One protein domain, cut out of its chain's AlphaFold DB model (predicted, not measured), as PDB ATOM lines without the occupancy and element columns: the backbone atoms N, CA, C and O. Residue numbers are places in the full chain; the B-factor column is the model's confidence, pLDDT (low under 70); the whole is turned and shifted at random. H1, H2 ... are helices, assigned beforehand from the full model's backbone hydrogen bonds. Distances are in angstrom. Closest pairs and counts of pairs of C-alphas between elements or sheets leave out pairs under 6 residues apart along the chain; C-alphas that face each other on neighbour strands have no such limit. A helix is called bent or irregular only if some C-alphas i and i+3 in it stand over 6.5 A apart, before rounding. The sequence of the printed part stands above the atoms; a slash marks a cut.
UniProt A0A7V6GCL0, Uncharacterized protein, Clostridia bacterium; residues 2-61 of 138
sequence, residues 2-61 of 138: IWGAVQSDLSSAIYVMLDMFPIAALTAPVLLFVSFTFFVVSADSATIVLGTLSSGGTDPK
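AT A GLANCE: This is residues 2 to 61 of the 138 residues of an uncharacterized protein of Clostridia bacterium (UniProt A0A7V6GCL0). One long helix, H3, makes the length, and the short helices H1 and H2 fold back and forth in a zigzag at its first end. The printed part has 60 residues with three named helices, H1, H2, H3, and no named strand: all helix. It is extended, with a radius of gyration of the C-alphas of 18.1 A and spans of 51 by 25 by 10 A.

IN THESE COORDINATES: H1, residues 2 to 8, begins at C-alpha 2 (129.583, 174.549, 192.478). H2, residues 10 to 18, is only just irregular: C-alphas 11 and 14 are 6.9 A apart. H3, residues 24 to 54, is 44.5 A long and ends at C-alpha 54 (153.347, 184.390, 228.779).

HOW THE PARTS SIT: H1 and H2, a helical hairpin, touch at a shallow tilt of 23 degrees, closest at the C-alphas of Val 6 and Ala 13, 5.2 A. H2 and H3, also a hairpin, touch at a steep tilt of 40 degrees, through residues 24 to 28 alone of H3; the C-alphas of Leu 18 and Ala 24 are closest, 5.4 A. H1 and H3 are apart. Every O i to N i+4 pair is within hydrogen-bond range in H1, 3 of 5 in H2 and 26 of 27 in H3.

THE WHOLE: Residues 33 to 46 of H3 stand free. Both links are tight; the printed part has no cut. No printed residue is under pLDDT 70.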
ATOM      1  N   ILE A   2     128.664 173.887 191.520       72.88
ATOM      2  CA  ILE A   2     129.583 174.549 192.478       72.88
ATOM      3  C   ILE A   2     128.987 175.826 193.100       72.88
ATOM      4  O   ILE A   2     129.001 175.967 194.315       72.88
ATOM      5  N   TRP A   3     128.391 176.719 192.298       72.50
ATOM      6  CA  TRP A   3     127.752 177.944 192.810       72.50
ATOM      7  C   TRP A   3     126.661 177.679 193.859       72.50
ATOM      8  O   TRP A   3     126.541 178.437 194.810       72.50
ATOM      9  N   GLY A   4     125.907 176.580 193.725       77.06
ATOM     10  CA  GLY A   4     124.892 176.192 194.709       77.06
ATOM     11  C   GLY A   4     125.504 175.688 196.016       77.06
ATOM     12  O   GLY A   4     125.020 176.046 197.081       77.06
ATOM     13  N   ALA A   5     126.602 174.930 195.932       75.25
ATOM     14  CA  ALA A   5     127.334 174.438 197.099       75.25
ATOM     15  C   ALA A   5     128.030 175.569 197.878       75.25
ATOM     16  O   ALA A   5     128.013 175.571 199.103       75.25
ATOM     17  N   VAL A   6     128.588 176.568 197.181       75.88
ATOM     18  CA  VAL A   6     129.180 177.764 197.814       75.88
ATOM     19  C   VAL A   6     128.126 178.574 198.571       75.88
ATOM     20  O   VAL A   6     128.414 179.099 199.642       75.88
ATOM     21  N   GLN A   7     126.913 178.674 198.021       75.81
ATOM     22  CA  GLN A   7     125.829 179.449 198.624       75.81
ATOM     23  C   GLN A   7     125.264 178.787 199.889       75.81
ATOM     24  O   GLN A   7     124.802 179.498 200.779       75.81
ATOM     25  N   SER A   8     125.273 177.451 199.954       76.56
ATOM     26  CA  SER A   8     124.781 176.697 201.109       76.56
ATOM     27  C   SER A   8     125.845 176.537 202.189       76.56
ATOM     28  O   SER A   8     125.581 176.853 203.342       76.56
ATOM     29  N   ASP A   9     127.044 176.082 201.814       81.06
ATOM     30  CA  ASP A   9     128.126 175.766 202.744       81.06
ATOM     31  C   ASP A   9     129.486 175.925 202.067       81.06
ATOM     32  O   ASP A   9     129.945 175.051 201.322       81.06
ATOM     33  N   LEU A  10     130.183 177.013 202.401       83.25
ATOM     34  CA  LEU A  10     131.506 177.327 201.856       83.25
ATOM     35  C   LEU A  10     132.503 176.165 202.025       83.25
ATOM     36  O   LEU A  10     133.276 175.873 201.115       83.25
ATOM     37  N   SER A  11     132.440 175.457 203.156       83.81
ATOM     38  CA  SER A  11     133.308 174.315 203.468       83.81
ATOM     39  C   SER A  11     133.124 173.123 202.518       83.81
ATOM     40  O   SER A  11     134.048 172.330 202.352       83.81
ATOM     41  N   SER A  12     131.956 172.988 201.879       85.19
ATOM     42  CA  SER A  12     131.646 171.879 200.963       85.19
ATOM     43  C   SER A  12     132.104 172.136 199.524       85.19
ATOM     44  O   SER A  12     132.325 171.194 198.762       85.19
ATOM     45  N   ALA A  13     132.296 173.403 199.146       88.75
ATOM     46  CA  ALA A  13     132.532 173.809 197.763       88.75
ATOM     47  C   ALA A  13     133.773 173.152 197.141       88.75
ATOM     48  O   ALA A  13     133.748 172.757 195.975       88.75
ATOM     49  N   ILE A  14     134.846 172.996 197.923       87.94
ATOM     50  CA  ILE A  14     136.082 172.365 197.451       87.94
ATOM     51  C   ILE A  14     135.906 170.863 197.208       87.94
ATOM     52  O   ILE A  14     136.444 170.340 196.237       87.94
ATOM     53  N   TYR A  15     135.100 170.185 198.026       87.50
ATOM     54  CA  TYR A  15     134.793 168.764 197.855       87.50
ATOM     55  C   TYR A  15     133.908 168.538 196.627       87.50
ATOM     56  O   TYR A  15     134.199 167.665 195.817       87.50
ATOM     57  N   VAL A  16     132.918 169.408 196.404       87.50
ATOM     58  CA  VAL A  16     132.093 169.388 195.183       87.50
ATOM     59  C   VAL A  16     132.929 169.666 193.930       87.50
ATOM     60  O   VAL A  16     132.663 169.101 192.872       87.50
ATOM     61  N   MET A  17     133.950 170.523 194.025       88.69
ATOM     62  CA  MET A  17     134.895 170.737 192.926       88.69
ATOM     63  C   MET A  17     135.758 169.492 192.675       88.69
ATOM     64  O   MET A  17     135.988 169.129 191.523       88.69
ATOM     65  N   LEU A  18     136.228 168.832 193.736       88.31
ATOM     66  CA  LEU A  18     137.023 167.604 193.648       88.31
ATOM     67  C   LEU A  18     136.238 166.450 193.016       88.31
ATOM     68  O   LEU A  18     136.810 165.719 192.212       88.31
ATOM     69  N   ASP A  19     134.937 166.352 193.289       86.44
ATOM     70  CA  ASP A  19     134.031 165.370 192.676       86.44
ATOM     71  C   ASP A  19     133.901 165.517 191.152       86.44
ATOM     72  O   ASP A  19     133.493 164.578 190.468       86.44
ATOM     73  N   MET A  20     134.286 166.665 190.583       86.75
ATOM     74  CA  MET A  20     134.326 166.848 189.128       86.75
ATOM     75  C   MET A  20     135.541 166.179 188.467       86.75
ATOM     76  O   MET A  20     135.591 166.095 187.238       86.75
ATOM     77  N   PHE A  21     136.516 165.701 189.246       86.81
ATOM     78  CA  PHE A  21     137.687 165.000 188.728       86.81
ATOM     79  C   PHE A  21     137.504 163.476 188.782       86.81
ATOM     80  O   PHE A  21     137.005 162.938 189.768       86.81
ATOM     81  N   PRO A  22     138.000 162.733 187.777       83.06
ATOM     82  CA  PRO A  22     137.840 161.277 187.699       83.06
ATOM     83  C   PRO A  22     138.536 160.497 188.833       83.06
ATOM     84  O   PRO A  22     138.293 159.306 188.995       83.06
ATOM     85  N   ILE A  23     139.386 161.156 189.629       85.44
ATOM     86  CA  ILE A  23     140.115 160.589 190.778       85.44
ATOM     87  C   ILE A  23     139.601 161.095 192.142       85.44
ATOM     88  O   ILE A  23     140.298 160.955 193.150       85.44
ATOM     89  N   ALA A  24     138.385 161.654 192.192       79.12
ATOM     90  CA  ALA A  24     137.781 162.269 193.381       79.12
ATOM     91  C   ALA A  24     137.870 161.413 194.660       79.12
ATOM     92  O   ALA A  24     138.193 161.915 195.740       79.12
ATOM     93  N   ALA A  25     137.652 160.100 194.519       82.75
ATOM     94  CA  ALA A  25     137.638 159.144 195.625       82.75
ATOM     95  C   ALA A  25     138.979 159.044 196.378       82.75
ATOM     96  O   ALA A  25     138.981 158.740 197.571       82.75
ATOM     97  N   LEU A  26     140.114 159.317 195.718       89.00
ATOM     98  CA  LEU A  26     141.418 159.402 196.387       89.00
ATOM     99  C   LEU A  26     141.732 160.820 196.862       89.00
ATOM    100  O   LEU A  26     142.360 160.996 197.905       89.00
ATOM    101  N   THR A  27     141.327 161.845 196.118       89.94
ATOM    102  CA  THR A  27     141.746 163.218 196.411       89.94
ATOM    103  C   THR A  27     141.032 163.821 197.623       89.94
ATOM    104  O   THR A  27     141.656 164.582 198.357       89.94
ATOM    105  N   ALA A  28     139.772 163.458 197.886       89.81
ATOM    106  CA  ALA A  28     139.034 163.930 199.064       89.81
ATOM    107  C   ALA A  28     139.658 163.490 200.413       89.81
ATOM    108  O   ALA A  28     139.915 164.363 201.249       89.81
ATOM    109  N   PRO A  29     139.969 162.197 200.654       91.81
ATOM    110  CA  PRO A  29     140.621 161.784 201.900       91.81
ATOM    111  C   PRO A  29     142.055 162.314 202.019       91.81
ATOM    112  O   PRO A  29     142.487 162.657 203.118       91.81
ATOM    113  N   VAL A  30     142.783 162.442 200.901       94.25
ATOM    114  CA  VAL A  30     144.120 163.056 200.895       94.25
ATOM    115  C   VAL A  30     144.046 164.527 201.300       94.25
ATOM    116  O   VAL A  30     144.831 164.957 202.144       94.25
ATOM    117  N   LEU A  31     143.091 165.292 200.763       93.50
ATOM    118  CA  LEU A  31     142.890 166.688 201.154       93.50
ATOM    119  C   LEU A  31     142.591 166.797 202.652       93.50
ATOM    120  O   LEU A  31     143.225 167.596 203.334       93.50
ATOM    121  N   LEU A  32     141.680 165.967 203.170       93.31
ATOM    122  CA  LEU A  32     141.343 165.956 204.594       93.31
ATOM    123  C   LEU A  32     142.577 165.681 205.465       93.31
ATOM    124  O   LEU A  32     142.801 166.384 206.451       93.31
ATOM    125  N   PHE A  33     143.405 164.706 205.079       96.06
ATOM    126  CA  PHE A  33     144.644 164.386 205.789       96.06
ATOM    127  C   PHE A  33     145.632 165.561 205.782       96.06
ATOM    128  O   PHE A  33     146.139 165.953 206.835       96.06
ATOM    129  N   VAL A  34     145.863 166.174 204.619       95.69
ATOM    130  CA  VAL A  34     146.766 167.326 204.488       95.69
ATOM    131  C   VAL A  34     146.250 168.517 205.300       95.69
ATOM    132  O   VAL A  34     147.011 169.087 206.082       95.69
ATOM    133  N   SER A  35     144.961 168.852 205.201       94.69
ATOM    134  CA  SER A  35     144.341 169.921 205.994       94.69
ATOM    135  C   SER A  35     144.465 169.675 207.497       94.69
ATOM    136  O   SER A  35     144.788 170.602 208.239       94.69
ATOM    137  N   PHE A  36     144.274 168.433 207.950       96.19
ATOM    138  CA  PHE A  36     144.456 168.068 209.352       96.19
ATOM    139  C   PHE A  36     145.907 168.263 209.812       96.19
ATOM    140  O   PHE A  36     146.148 168.915 210.827       96.19
ATOM    141  N   THR A  37     146.891 167.769 209.053       96.81
ATOM    142  CA  THR A  37     148.312 167.954 209.408       96.81
ATOM    143  C   THR A  37     148.733 169.424 209.407       96.81
ATOM    144  O   THR A  37     149.436 169.859 210.318       96.81
ATOM    145  N   PHE A  38     148.251 170.213 208.444       95.62
ATOM    146  CA  PHE A  38     148.506 171.650 208.375       95.62
ATOM    147  C   PHE A  38     147.926 172.381 209.590       95.62
ATOM    148  O   PHE A  38     148.595 173.226 210.187       95.62
ATOM    149  N   PHE A  39     146.714 172.006 210.005       94.62
ATOM    150  CA  PHE A  39     146.095 172.538 211.213       94.62
ATOM    151  C   PHE A  39     146.923 172.225 212.468       94.62
ATOM    152  O   PHE A  39     147.178 173.128 213.262       94.62
ATOM    153  N   VAL A  40     147.402 170.984 212.628       94.62
ATOM    154  CA  VAL A  40     148.220 170.580 213.790       94.62
ATOM    155  C   VAL A  40     149.541 171.353 213.848       94.62
ATOM    156  O   VAL A  40     149.880 171.896 214.899       94.62
ATOM    157  N   VAL A  41     150.265 171.462 212.730       95.62
ATOM    158  CA  VAL A  41     151.544 172.195 212.673       95.62
ATOM    159  C   VAL A  41     151.347 173.695 212.929       95.62
ATOM    160  O   VAL A  41     152.139 174.323 213.638       95.62
ATOM    161  N   SER A  42     150.260 174.274 212.407       95.25
ATOM    162  CA  SER A  42     149.903 175.670 212.671       95.25
ATOM    163  C   SER A  42     149.552 175.906 214.143       95.25
ATOM    164  O   SER A  42     149.953 176.925 214.712       95.25
ATOM    165  N   ALA A  43     148.806 174.990 214.764       93.62
ATOM    166  CA  ALA A  43     148.414 175.100 216.165       93.62
ATOM    167  C   ALA A  43     149.626 174.992 217.103       93.62
ATOM    168  O   ALA A  43     149.734 175.777 218.047       93.62
ATOM    169  N   ASP A  44     150.563 174.083 216.820       92.94
ATOM    170  CA  ASP A  44     151.795 173.931 217.602       92.94
ATOM    171  C   ASP A  44     152.596 175.243 217.645       92.94
ATOM    172  O   ASP A  44     152.865 175.779 218.725       92.94
ATOM    173  N   SER A  45     152.840 175.847 216.478       94.62
ATOM    174  CA  SER A  45     153.565 177.121 216.370       94.62
ATOM    175  C   SER A  45     152.883 178.249 217.157       94.62
ATOM    176  O   SER A  45     153.552 179.021 217.851       94.62
ATOM    177  N   ALA A  46     151.546 178.321 217.121       92.88
ATOM    178  CA  ALA A  46     150.780 179.315 217.873       92.88
ATOM    179  C   ALA A  46     150.922 179.138 219.396       92.88
ATOM    180  O   ALA A  46     151.123 180.120 220.117       92.88
ATOM    181  N   THR A  47     150.872 177.898 219.898       94.56
ATOM    182  CA  THR A  47     151.025 177.634 221.342       94.56
ATOM    183  C   THR A  47     152.416 177.975 221.865       94.56
ATOM    184  O   THR A  47     152.542 178.421 223.007       94.56
ATOM    185  N   ILE A  48     153.455 177.806 221.044       93.81
ATOM    186  CA  ILE A  48     154.821 178.189 221.408       93.81
ATOM    187  C   ILE A  48     154.912 179.707 221.544       93.81
ATOM    188  O   ILE A  48     155.346 180.180 222.588       93.81
ATOM    189  N   VAL A  49     154.439 180.469 220.553       93.38
ATOM    190  CA  VAL A  49     154.484 181.942 220.593       93.38
ATOM    191  C   VAL A  49     153.721 182.488 221.805       93.38
ATOM    192  O   VAL A  49     154.269 183.285 222.569       93.38
ATOM    193  N   LEU A  50     152.491 182.016 222.037       93.06
ATOM    194  CA  LEU A  50     151.680 182.409 223.199       93.06
ATOM    195  C   LEU A  50     152.331 182.007 224.527       93.06
ATOM    196  O   LEU A  50     152.313 182.773 225.496       93.06
ATOM    197  N   GLY A  51     152.935 180.819 224.566       92.75
ATOM    198  CA  GLY A  51     153.691 180.333 225.711       92.75
ATOM    199  C   GLY A  51     154.881 181.232 226.032       92.75
ATOM    200  O   GLY A  51     155.019 181.639 227.183       92.75
ATOM    201  N   THR A  52     155.695 181.578 225.033       92.75
ATOM    202  CA  THR A  52     156.888 182.424 225.188       92.75
ATOM    203  C   THR A  52     156.525 183.848 225.616       92.75
ATOM    204  O   THR A  52     157.187 184.434 226.471       92.75
ATOM    205  N   LEU A  53     155.438 184.406 225.071       92.38
ATOM    206  CA  LEU A  53     154.899 185.702 225.504       92.38
ATOM    207  C   LEU A  53     154.456 185.665 226.975       92.38
ATOM    208  O   LEU A  53     154.718 186.602 227.725       92.38
ATOM    209  N   SER A  54     153.833 184.566 227.403       90.38
ATOM    210  CA  SER A  54     153.347 184.390 228.779       90.38
ATOM    211  C   SER A  54     154.460 184.089 229.791       90.38
ATOM    212  O   SER A  54     154.284 184.327 230.984       90.38
ATOM    213  N   SER A  55     155.599 183.558 229.340       88.94
ATOM    214  CA  SER A  55     156.773 183.235 230.164       88.94
ATOM    215  C   SER A  55     157.833 184.348 230.186       88.94
ATOM    216  O   SER A  55     158.940 184.130 230.683       88.94
ATOM    217  N   GLY A  56     157.524 185.530 229.640       87.19
ATOM    218  CA  GLY A  56     158.434 186.679 229.628       87.19
ATOM    219  C   GLY A  56     159.632 186.528 228.684       87.19
ATOM    220  O   GLY A  56     160.679 187.115 228.944       87.19
ATOM    221  N   GLY A  57     159.504 185.741 227.611       82.81
ATOM    222  CA  GLY A  57     160.556 185.560 226.601       82.81
ATOM    223  C   GLY A  57     161.436 184.319 226.789       82.81
ATOM    224  O   GLY A  57     162.435 184.179 226.093       82.81
ATOM    225  N   THR A  58     161.081 183.421 227.712       83.00
ATOM    226  CA  THR A  58     161.803 182.156 227.951       83.00
ATOM    227  C   THR A  58     161.080 180.965 227.328       83.00
ATOM    228  O   THR A  58     159.871 181.027 227.103       83.00
ATOM    229  N   ASP A  59     161.787 179.861 227.074       84.75
ATOM    230  CA  ASP A  59     161.172 178.668 226.485       84.75
ATOM    231  C   ASP A  59     160.002 178.147 227.344       84.75
ATOM    232  O   ASP A  59     160.184 177.791 228.516       84.75
ATOM    233  N   PRO A  60     158.776 178.091 226.795       85.81
ATOM    234  CA  PRO A  60     157.604 177.755 227.581       85.81
ATOM    235  C   PRO A  60     157.569 176.270 227.935       85.81
ATOM    236  O   PRO A  60     157.735 175.391 227.085       85.81
ATOM    237  N   LYS A  61     157.253 175.985 229.204       88.62
ATOM    238  CA  LYS A  61     156.993 174.625 229.696       88.62
ATOM    239  C   LYS A  61     155.848 173.980 228.912       88.62
ATOM    240  O   LYS A  61     154.855 174.639 228.598       88.62
TER     241      LYS A  61